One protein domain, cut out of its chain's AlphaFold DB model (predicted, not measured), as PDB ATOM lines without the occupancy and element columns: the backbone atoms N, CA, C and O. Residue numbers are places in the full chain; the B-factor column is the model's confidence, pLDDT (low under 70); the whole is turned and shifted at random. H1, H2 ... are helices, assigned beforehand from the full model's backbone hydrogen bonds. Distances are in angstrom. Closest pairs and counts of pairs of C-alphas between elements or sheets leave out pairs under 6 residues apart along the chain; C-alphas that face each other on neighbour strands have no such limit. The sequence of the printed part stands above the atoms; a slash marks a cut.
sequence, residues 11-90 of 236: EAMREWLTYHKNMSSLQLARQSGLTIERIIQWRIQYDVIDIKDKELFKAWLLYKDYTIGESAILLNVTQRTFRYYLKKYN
ATOM      1  N   GLU A  11     -29.721  36.667  23.951       88.31
ATOM      2  CA  GLU A  11     -28.917  35.497  24.318       88.31
ATOM      3  C   GLU A  11     -27.425  35.719  24.070       88.31
ATOM      4  O   GLU A  11     -26.628  35.527  24.984       88.31
ATOM      5  N   ALA A  12     -27.051  36.243  22.901       89.75
ATOM      6  CA  ALA A  12     -25.659  36.544  22.576       89.75
ATOM      7  C   ALA A  12     -25.045  37.573  23.541       89.75
ATOM      8  O   ALA A  12     -23.873  37.479  23.909       89.75
ATOM      9  N   MET A  13     -25.842  38.543  24.005       91.25
ATOM     10  CA  MET A  13     -25.403  39.493  25.027       91.25
ATOM     11  C   MET A  13     -25.155  38.807  26.378       91.25
ATOM     12  O   MET A  13     -24.143  39.064  27.035       91.25
ATOM     13  N   ARG A  14     -26.052  37.901  26.786       90.38
ATOM     14  CA  ARG A  14     -25.909  37.122  28.023       90.38
ATOM     15  C   ARG A  14     -24.687  36.205  27.974       90.38
ATOM     16  O   ARG A  14     -23.933  36.153  28.946       90.38
ATOM     17  N   GLU A  15     -24.469  35.516  26.859       91.69
ATOM     18  CA  GLU A  15     -23.295  34.666  26.640       91.69
ATOM     19  C   GLU A  15     -22.003  35.479  26.690       91.69
ATOM     20  O   GLU A  15     -21.072  35.109  27.406       91.69
ATOM     21  N   TRP A  16     -21.969  36.632  26.016       93.44
ATOM     22  CA  TRP A  16     -20.810  37.517  26.024       93.44
ATOM     23  C   TRP A  16     -20.466  38.002  27.437       93.44
ATOM     24  O   TRP A  16     -19.302  37.952  27.843       93.44
ATOM     25  N   LEU A  17     -21.463  38.415  28.225       92.06
ATOM     26  CA  LEU A  17     -21.254  38.806  29.622       92.06
ATOM     27  C   LEU A  17     -20.790  37.632  30.490       92.06
ATOM     28  O   LEU A  17     -19.908  37.807  31.329       92.06
ATOM     29  N   THR A  18     -21.353  36.442  30.276       90.06
ATOM     30  CA  THR A  18     -21.003  35.223  31.022       90.06
ATOM     31  C   THR A  18     -19.565  34.794  30.738       90.06
ATOM     32  O   THR A  18     -18.829  34.446  31.665       90.06
ATOM     33  N   TYR A  19     -19.138  34.878  29.476       92.75
ATOM     34  CA  TYR A  19     -17.763  34.610  29.063       92.75
ATOM     35  C   TYR A  19     -16.775  35.552  29.768       92.75
ATOM     36  O   TYR A  19     -15.733  35.120  30.257       92.75
ATOM     37  N   HIS A  20     -17.143  36.825  29.922       91.50
ATOM     38  CA  HIS A  20     -16.321  37.838  30.587       91.50
ATOM     39  C   HIS A  20     -16.695  38.072  32.062       91.50
ATOM     40  O   HIS A  20     -16.430  39.147  32.606       91.50
ATOM     41  N   LYS A  21     -17.288  37.085  32.751       89.38
ATOM     42  CA  LYS A  21     -17.746  37.239  34.148       89.38
ATOM     43  C   LYS A  21     -16.637  37.604  35.142       89.38
ATOM     44  O   LYS A  21     -16.922  38.193  36.174       89.38
ATOM     45  N   ASN A  22     -15.385  37.264  34.826       88.50
ATOM     46  CA  ASN A  22     -14.218  37.533  35.672       88.50
ATOM     47  C   ASN A  22     -13.598  38.922  35.443       88.50
ATOM     48  O   ASN A  22     -12.668  39.295  36.155       88.50
ATOM     49  N   MET A  23     -14.060  39.661  34.432       90.75
ATOM     50  CA  MET A  23     -13.629  41.035  34.190       90.75
ATOM     51  C   MET A  23     -14.497  42.004  34.984       90.75
ATOM     52  O   MET A  23     -15.715  41.817  35.082       90.75
ATOM     53  N   SER A  24     -13.890  43.072  35.500       91.31
ATOM     54  CA  SER A  24     -14.654  44.169  36.095       91.31
ATOM     55  C   SER A  24     -15.433  44.931  35.022       91.31
ATOM     56  O   SER A  24     -15.051  44.952  33.847       91.31
ATOM     57  N   SER A  25     -16.512  45.605  35.420       90.94
ATOM     58  CA  SER A  25     -17.320  46.421  34.502       90.94
ATOM     59  C   SER A  25     -16.479  47.518  33.842       90.94
ATOM     60  O   SER A  25     -16.669  47.814  32.667       90.94
ATOM     61  N   LEU A  26     -15.476  48.051  34.555       90.31
ATOM     62  CA  LEU A  26     -14.517  49.017  34.019       90.31
ATOM     63  C   LEU A  26     -13.597  48.411  32.947       90.31
ATOM     64  O   LEU A  26     -13.344  49.045  31.925       90.31
ATOM     65  N   GLN A  27     -13.089  47.192  33.157       92.00
ATOM     66  CA  GLN A  27     -12.257  46.520  32.154       92.00
ATOM     67  C   GLN A  27     -13.070  46.190  30.897       92.00
ATOM     68  O   GLN A  27     -12.592  46.402  29.784       92.00
ATOM     69  N   LEU A  28     -14.318  45.741  31.069       92.12
ATOM     70  CA  LEU A  28     -15.239  45.499  29.960       92.12
ATOM     71  C   LEU A  28     -15.591  46.774  29.195       92.12
ATOM     72  O   LEU A  28     -15.613  46.752  27.965       92.12
ATOM     73  N   ALA A  29     -15.835  47.881  29.898       92.00
ATOM     74  CA  ALA A  29     -16.071  49.185  29.286       92.00
ATOM     75  C   ALA A  29     -14.884  49.594  28.396       92.00
ATOM     76  O   ALA A  29     -15.065  49.864  27.210       92.00
ATOM     77  N   ARG A  30     -13.652  49.502  28.924       92.62
ATOM     78  CA  ARG A  30     -12.416  49.789  28.172       92.62
ATOM     79  C   ARG A  30     -12.240  48.892  26.946       92.62
ATOM     80  O   ARG A  30     -11.880  49.389  25.888       92.62
ATOM     81  N   GLN A  31     -12.503  47.590  27.072       91.94
ATOM     82  CA  GLN A  31     -12.340  46.642  25.964       91.94
ATOM     83  C   GLN A  31     -13.408  46.811  24.873       91.94
ATOM     84  O   GLN A  31     -13.123  46.621  23.694       91.94
ATOM     85  N   SER A  32     -14.647  47.130  25.254       90.12
ATOM     86  CA  SER A  32     -15.784  47.211  24.325       90.12
ATOM     87  C   SER A  32     -16.012  48.605  23.729       90.12
ATOM     88  O   SER A  32     -16.774  48.728  22.766       90.12
ATOM     89  N   GLY A  33     -15.388  49.640  24.302       92.31
ATOM     90  CA  GLY A  33     -15.642  51.044  23.966       92.31
ATOM     91  C   GLY A  33     -17.011  51.550  24.437       92.31
ATOM     92  O   GLY A  33     -17.511  52.538  23.910       92.31
ATOM     93  N   LEU A  34     -17.654  50.854  25.380       91.06
ATOM     94  CA  LEU A  34     -18.934  51.251  25.969       91.06
ATOM     95  C   LEU A  34     -18.720  52.035  27.263       91.06
ATOM     96  O   LEU A  34     -17.693  51.894  27.927       91.06
ATOM     97  N   THR A  35     -19.721  52.819  27.659       93.00
ATOM     98  CA  THR A  35     -19.721  53.458  28.977       93.00
ATOM     99  C   THR A  35     -19.908  52.412  30.081       93.00
ATOM    100  O   THR A  35     -20.532  51.363  29.877       93.00
ATOM    101  N   ILE A  36     -19.361  52.684  31.266       90.50
ATOM    102  CA  ILE A  36     -19.446  51.761  32.405       90.50
ATOM    103  C   ILE A  36     -20.898  51.564  32.856       90.50
ATOM    104  O   ILE A  36     -21.298  50.444  33.176       90.50
ATOM    105  N   GLU A  37     -21.714  52.614  32.784       89.56
ATOM    106  CA  GLU A  37     -23.138  52.597  33.117       89.56
ATOM    107  C   GLU A  37     -23.889  51.611  32.222       89.56
ATOM    108  O   GLU A  37     -24.721  50.843  32.705       89.56
ATOM    109  N   ARG A  38     -23.558  51.573  30.923       90.88
ATOM    110  CA  ARG A  38     -24.199  50.661  29.970       90.88
ATOM    111  C   ARG A  38     -23.855  49.201  30.260       90.88
ATOM    112  O   ARG A  38     -24.739  48.348  30.207       90.88
ATOM    113  N   ILE A  39     -22.597  48.918  30.604       90.88
ATOM    114  CA  ILE A  39     -22.159  47.573  31.009       90.88
ATOM    115  C   ILE A  39     -22.864  47.135  32.297       90.88
ATOM    116  O   ILE A  39     -23.345  46.002  32.369       90.88
ATOM    117  N   ILE A  40     -22.968  48.024  33.289       85.94
ATOM    118  CA  ILE A  40     -23.668  47.751  34.551       85.94
ATOM    119  C   ILE A  40     -25.148  47.454  34.289       85.94
ATOM    120  O   ILE A  40     -25.652  46.434  34.757       85.94
ATOM    121  N   GLN A  41     -25.829  48.286  33.494       87.62
ATOM    122  CA  GLN A  41     -27.228  48.073  33.113       87.62
ATOM    123  C   GLN A  41     -27.441  46.697  32.480       87.62
ATOM    124  O   GLN A  41     -28.350  45.973  32.883       87.62
ATOM    125  N   TRP A  42     -26.590  46.305  31.529       91.06
ATOM    126  CA  TRP A  42     -26.687  44.987  30.907       91.06
ATOM    127  C   TRP A  42     -26.443  43.865  31.914       91.06
ATOM    128  O   TRP A  42     -27.242  42.938  32.001       91.06
ATOM    129  N   ARG A  43     -25.393  43.951  32.732       87.88
ATOM    130  CA  ARG A  43     -25.115  42.931  33.754       87.88
ATOM    131  C   ARG A  43     -26.272  42.747  34.736       87.88
ATOM    132  O   ARG A  43     -26.586  41.609  35.071       87.88
ATOM    133  N   ILE A  44     -26.942  43.832  35.127       84.06
ATOM    134  CA  ILE A  44     -28.162  43.786  35.947       84.06
ATOM    135  C   ILE A  44     -29.322  43.149  35.175       84.06
ATOM    136  O   ILE A  44     -29.991  42.267  35.702       84.06
ATOM    137  N   GLN A  45     -29.552  43.557  33.925       88.44
ATOM    138  CA  GLN A  45     -30.638  43.040  33.086       88.44
ATOM    139  C   GLN A  45     -30.518  41.529  32.806       88.44
ATOM    140  O   GLN A  45     -31.531  40.855  32.611       88.44
ATOM    141  N   TYR A  46     -29.290  41.006  32.767       88.06
ATOM    142  CA  TYR A  46     -28.975  39.611  32.443       88.06
ATOM    143  C   TYR A  46     -28.581  38.750  33.652       88.06
ATOM    144  O   TYR A  46     -28.194  37.597  33.457       88.06
ATOM    145  N   ASP A  47     -28.665  39.295  34.870       86.44
ATOM    146  CA  ASP A  47     -28.254  38.649  36.126       86.44
ATOM    147  C   ASP A  47     -26.811  38.089  36.091       86.44
ATOM    148  O   ASP A  47     -26.502  37.056  36.687       86.44
ATOM    149  N   VAL A  48     -25.895  38.779  35.398       89.31
ATOM    150  CA  VAL A  48     -24.460  38.437  35.358       89.31
ATOM    151  C   VAL A  48     -23.702  39.362  36.299       89.31
ATOM    152  O   VAL A  48     -23.146  40.385  35.895       89.31
ATOM    153  N   ILE A  49     -23.703  39.011  37.581       90.88
ATOM    154  CA  ILE A  49     -23.172  39.860  38.647       90.88
ATOM    155  C   ILE A  49     -21.859  39.298  39.185       90.88
ATOM    156  O   ILE A  49     -21.762  38.121  39.526       90.88
ATOM    157  N   ASP A  50     -20.861  40.169  39.315       88.69
ATOM    158  CA  ASP A  50     -19.635  39.881  40.054       88.69
ATOM    159  C   ASP A  50     -19.657  40.643  41.381       88.69
ATOM    160  O   ASP A  50     -19.605  41.872  41.409       88.69
ATOM    161  N   ILE A  51     -19.699  39.912  42.496       92.81
ATOM    162  CA  ILE A  51     -19.688  40.489  43.846       92.81
ATOM    163  C   ILE A  51     -18.377  41.237  44.164       92.81
ATOM    164  O   ILE A  51     -18.315  42.052  45.087       92.81
ATOM    165  N   LYS A  52     -17.301  40.974  43.413       92.31
ATOM    166  CA  LYS A  52     -16.027  41.694  43.545       92.31
ATOM    167  C   LYS A  52     -16.072  43.077  42.905       92.31
ATOM    168  O   LYS A  52     -15.268  43.928  43.281       92.31
ATOM    169  N   ASP A  53     -17.006  43.319  41.994       91.44
ATOM    170  CA  ASP A  53     -17.222  44.631  41.402       91.44
ATOM    171  C   ASP A  53     -18.142  45.456  42.310       91.44
ATOM    172  O   ASP A  53     -19.354  45.254  42.366       91.44
ATOM    173  N   LYS A  54     -17.536  46.381  43.062       93.69
ATOM    174  CA  LYS A  54     -18.217  47.200  44.073       93.69
ATOM    175  C   LYS A  54     -19.409  47.972  43.504       93.69
ATOM    176  O   LYS A  54     -20.455  48.005  44.149       93.69
ATOM    177  N   GLU A  55     -19.248  48.608  42.347       90.75
ATOM    178  CA  GLU A  55     -20.274  49.501  41.798       90.75
ATOM    179  C   GLU A  55     -21.419  48.697  41.182       90.75
ATOM    180  O   GLU A  55     -22.586  48.975  41.457       90.75
ATOM    181  N   LEU A  56     -21.097  47.619  40.460       89.12
ATOM    182  CA  LEU A  56     -22.100  46.685  39.948       89.12
ATOM    183  C   LEU A  56     -22.901  46.034  41.080       89.12
ATOM    184  O   LEU A  56     -24.127  45.976  41.015       89.12
ATOM    185  N   PHE A  57     -22.221  45.558  42.125       91.94
ATOM    186  CA  PHE A  57     -22.874  44.916  43.260       91.94
ATOM    187  C   PHE A  57     -23.797  45.890  44.004       91.94
ATOM    188  O   PHE A  57     -24.933  45.538  44.312       91.94
ATOM    189  N   LYS A  58     -23.362  47.138  44.228       91.00
ATOM    190  CA  LYS A  58     -24.211  48.191  44.810       91.00
ATOM    191  C   LYS A  58     -25.433  48.495  43.947       91.00
ATOM    192  O   LYS A  58     -26.542  48.539  44.475       91.00
ATOM    193  N   ALA A  59     -25.238  48.696  42.644       87.06
ATOM    194  CA  ALA A  59     -26.322  49.010  41.718       87.06
ATOM    195  C   ALA A  59     -27.350  47.870  41.645       87.06
ATOM    196  O   ALA A  59     -28.554  48.113  41.702       87.06
ATOM    197  N   TRP A  60     -26.880  46.622  41.607       91.25
ATOM    198  CA  TRP A  60     -27.741  45.443  41.611       91.25
ATOM    199  C   TRP A  60     -28.576  45.326  42.896       91.25
ATOM    200  O   TRP A  60     -29.780  45.090  42.812       91.25
ATOM    201  N   LEU A  61     -27.979  45.578  44.070       90.00
ATOM    202  CA  LEU A  61     -28.705  45.571  45.352       90.00
ATOM    203  C   LEU A  61     -29.732  46.698  45.481       90.00
ATOM    204  O   LEU A  61     -30.718  46.542  46.192       90.00
ATOM    205  N   LEU A  62     -29.506  47.848  44.845       85.44
ATOM    206  CA  LEU A  62     -30.484  48.940  44.843       85.44
ATOM    207  C   LEU A  62     -31.674  48.642  43.930       85.44
ATOM    208  O   LEU A  62     -32.781  49.089  44.214       85.44
ATOM    209  N   TYR A  63     -31.435  47.903  42.848       85.69
ATOM    210  CA  TYR A  63     -32.445  47.592  41.844       85.69
ATOM    211  C   TYR A  63     -33.371  46.434  42.248       85.69
ATOM    212  O   TYR A  63     -34.494  46.341  41.755       85.69
ATOM    213  N   LYS A  64     -32.918  45.534  43.127       81.62
ATOM    214  CA  LYS A  64     -33.657  44.329  43.519       81.62
ATOM    215  C   LYS A  64     -33.959  44.324  45.020       81.62
ATOM    216  O   LYS A  64     -33.044  44.440  45.826       81.62
ATOM    217  N   ASP A  65     -35.218  44.109  45.401       82.94
ATOM    218  CA  ASP A  65     -35.629  43.912  46.807       82.94
ATOM    219  C   ASP A  65     -35.518  42.430  47.205       82.94
ATOM    220  O   ASP A  65     -36.503  41.771  47.523       82.94
ATOM    221  N   TYR A  66     -34.308  41.876  47.110       84.12
ATOM    222  CA  TYR A  66     -34.021  40.513  47.564       84.12
ATOM    223  C   TYR A  66     -33.517  40.521  49.000       84.12
ATOM    224  O   TYR A  66     -32.835  41.449  49.418       84.12
ATOM    225  N   THR A  67     -33.767  39.449  49.747       87.81
ATOM    226  CA  THR A  67     -33.139  39.216  51.057       87.81
ATOM    227  C   THR A  67     -31.648  38.859  50.919       87.81
ATOM    228  O   THR A  67     -31.166  38.531  49.830       87.81
ATOM    229  N   ILE A  68     -30.884  38.870  52.025       87.31
ATOM    230  CA  ILE A  68     -29.478  38.403  52.031       87.31
ATOM    231  C   ILE A  68     -29.393  36.951  51.540       87.31
ATOM    232  O   ILE A  68     -28.462  36.586  50.823       87.31
ATOM    233  N   GLY A  69     -30.359  36.118  51.942       83.56
ATOM    234  CA  GLY A  69     -30.419  34.707  51.576       83.56
ATOM    235  C   GLY A  69     -30.613  34.507  50.077       83.56
ATOM    236  O   GLY A  69     -29.802  33.830  49.451       83.56
ATOM    237  N   GLU A  70     -31.637  35.140  49.508       83.38
ATOM    238  CA  GLU A  70     -31.938  35.076  48.071       83.38
ATOM    239  C   GLU A  70     -30.792  35.646  47.245       83.38
ATOM    240  O   GLU A  70     -30.362  35.039  46.266       83.38
ATOM    241  N   SER A  71     -30.227  36.765  47.693       89.44
ATOM    242  CA  SER A  71     -29.113  37.393  47.001       89.44
ATOM    243  C   SER A  71     -27.868  36.507  46.987       89.44
ATOM    244  O   SER A  71     -27.195  36.392  45.966       89.44
ATOM    245  N   ALA A  72     -27.565  35.832  48.100       88.94
ATOM    246  CA  ALA A  72     -26.456  34.887  48.165       88.94
ATOM    247  C   ALA A  72     -26.676  33.682  47.231       88.94
ATOM    248  O   ALA A  72     -25.736  33.262  46.556       88.94
ATOM    249  N   ILE A  73     -27.909  33.169  47.147       83.75
ATOM    250  CA  ILE A  73     -28.281  32.068  46.244       83.75
ATOM    251  C   ILE A  73     -28.132  32.488  44.778       83.75
ATOM    252  O   ILE A  73     -27.480  31.780  44.015       83.75
ATOM    253  N   LEU A  74     -28.674  33.649  44.393       84.38
ATOM    254  CA  LEU A  74     -28.602  34.167  43.021       84.38
ATOM    255  C   LEU A  74     -27.161  34.369  42.549       84.38
ATOM    256  O   LEU A  74     -26.831  34.070  41.405       84.38
ATOM    257  N   LEU A  75     -26.288  34.826  43.447       87.25
ATOM    258  CA  LEU A  75     -24.866  35.014  43.162       87.25
ATOM    259  C   LEU A  75     -24.038  33.731  43.313       87.25
ATOM    260  O   LEU A  75     -22.828  33.763  43.091       87.25
ATOM    261  N   ASN A  76     -24.662  32.615  43.703       87.19
ATOM    262  CA  ASN A  76     -24.001  31.347  44.002       87.19
ATOM    263  C   ASN A  76     -22.828  31.504  44.994       87.19
ATOM    264  O   ASN A  76     -21.734  30.965  44.810       87.19
ATOM    265  N   VAL A  77     -23.047  32.279  46.058       89.75
ATOM    266  CA  VAL A  77     -22.087  32.491  47.149       89.75
ATOM    267  C   VAL A  77     -22.710  32.125  48.491       89.75
ATOM    268  O   VAL A  77     -23.924  32.075  48.662       89.75
ATOM    269  N   THR A  78     -21.877  31.887  49.502       90.50
ATOM    270  CA  THR A  78     -22.395  31.678  50.861       90.50
ATOM    271  C   THR A  78     -22.928  32.991  51.446       90.50
ATOM    272  O   THR A  78     -22.381  34.062  51.172       90.50
ATOM    273  N   GLN A  79     -23.925  32.924  52.340       90.94
ATOM    274  CA  GLN A  79     -24.401  34.105  53.085       90.94
ATOM    275  C   GLN A  79     -23.259  34.807  53.844       90.94
ATOM    276  O   GLN A  79     -23.232  36.031  53.941       90.94
ATOM    277  N   ARG A  80     -22.272  34.043  54.341       90.94
ATOM    278  CA  ARG A  80     -21.074  34.585  55.004       90.94
ATOM    279  C   ARG A  80     -20.232  35.425  54.043       90.94
ATOM    280  O   ARG A  80     -19.839  36.534  54.396       90.94
ATOM    281  N   THR A  81     -19.973  34.915  52.838       93.94
ATOM    282  CA  THR A  81     -19.252  35.643  51.785       93.94
ATOM    283  C   THR A  81     -20.014  36.899  51.379       93.94
ATOM    284  O   THR A  81     -19.426  37.971  51.295       93.94
ATOM    285  N   PHE A  82     -21.330  36.797  51.199       94.44
ATOM    286  CA  PHE A  82     -22.171  37.939  50.857       94.44
ATOM    287  C   PHE A  82     -22.109  39.049  51.921       94.44
ATOM    288  O   PHE A  82     -21.810  40.199  51.605       94.44
ATOM    289  N   ARG A  83     -22.283  38.697  53.204       93.12
ATOM    290  CA  ARG A  83     -22.157  39.633  54.338       93.12
ATOM    291  C   ARG A  83     -20.772  40.269  54.431       93.12
ATOM    292  O   ARG A  83     -20.668  41.455  54.740       93.12
ATOM    293  N   TYR A  84     -19.715  39.510  54.135       95.44
ATOM    294  CA  TYR A  84     -18.364  40.063  54.048       95.44
ATOM    295  C   TYR A  84     -18.292  41.202  53.023       95.44
ATOM    296  O   TYR A  84     -17.758  42.259  53.347       95.44
ATOM    297  N   TYR A  85     -18.874  41.034  51.831       95.75
ATOM    298  CA  TYR A  85     -18.869  42.078  50.801       95.75
ATOM    299  C   TYR A  85     -19.779  43.269  51.133       95.75
ATOM    300  O   TYR A  85     -19.376  44.406  50.888       95.75
ATOM    301  N   LEU A  86     -20.937  43.048  51.772       94.31
ATOM    302  CA  LEU A  86     -21.761  44.142  52.308       94.31
ATOM    303  C   LEU A  86     -20.960  45.021  53.280       94.31
ATOM    304  O   LEU A  86     -20.914  46.242  53.119       94.31
ATOM    305  N   LYS A  87     -20.262  44.394  54.240       94.56
ATOM    306  CA  LYS A  87     -19.405  45.097  55.206       94.56
ATOM    307  C   LYS A  87     -18.225  45.780  54.514       94.56
ATOM    308  O   LYS A  87     -17.973  46.956  54.760       94.56
ATOM    309  N   LYS A  88     -17.527  45.068  53.622       95.81
ATOM    310  CA  LYS A  88     -16.359  45.570  52.880       95.81
ATOM    311  C   LYS A  88     -16.675  46.835  52.080       95.81
ATOM    312  O   LYS A  88     -15.822  47.710  51.975       95.81
ATOM    313  N   TYR A  89     -17.878  46.938  51.519       95.31
ATOM    314  CA  TYR A  89     -18.296  48.092  50.717       95.31
ATOM    315  C   TYR A  89     -19.167  49.103  51.466       95.31
ATOM    316  O   TYR A  89     -19.660  50.045  50.836       95.31
ATOM    317  N   ASN A  90     -19.318  48.932  52.784       94.44
ATOM    318  CA  ASN A  90     -20.098  49.795  53.669       94.44
ATOM    319  C   ASN A  90     -21.564  49.968  53.213       94.44
ATOM    320  O   ASN A  90     -22.079  51.084  53.130       94.44
TER     321      ASN A  90
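AT A GLANCE: This is residues 11 to 90 of the 236 residues of the protein "MerR family transcriptional regulator" of Candidatus Lokiarchaeota archaeon (UniProt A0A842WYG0). Two groups of short helices sit at opposite ends of the longest axis: H1, H2 and H3 at one end, and H5 and H6, which meet in an L, at the other. H4 sits between them, packed crosswise on H3. The printed part has 80 residues with six named helices, H1 to H6 in chain order, and no named strand, and its class is all helix. It is compact and rounded, with a radius of gyration of the C-alphas of 12.4 A and spans of 34 by 26 by 20 A.

HOW THE PARTS SIT: Start at H1, residues 11 to 19, which is close but not clearly touching to H3, residues 36 to 45; their closest C-alphas, Leu 17 and Arg 43, are 7.0 A apart. Before H3 comes H2, residues 25 to 32, which touches H3 about perpendicular at 73 degrees, closest at C-alphas 29 and 36, 5.3 A. Next, H4, residues 54 to 63, touches H3 the same way at a steep tilt of 48 degrees, with C-alphas 40 and 56 closest at 5.7 A. Farther on, H5, residues 68 to 74, touches H6, residues 79 to 88, only just about perpendicular at 71 degrees; C-alphas 72 and 79 are closest, 5.4 A. H4 and H6 are near each other, while H3 is apart from H5 and H6. In the six helices each O i to N i+4 pair is within hydrogen-bond range.

IN THESE COORDINATES: Find C-alpha 11 at (-28.917, 35.497, 24.318), where H1 begins. H3 measures 14.2 A from first to last C-alpha, and H4 14.4 A from C-alpha 54 at (-18.217, 47.200, 44.073). H6 measures 14.0 A and ends at C-alpha 88, (-16.359, 45.570, 52.880).

THE WHOLE: The two C-alphas farthest apart, Gly 33 and Arg 80, are 35.5 A apart. The printed part has no cut and no long link. No printed residue is under 70 in pLDDT.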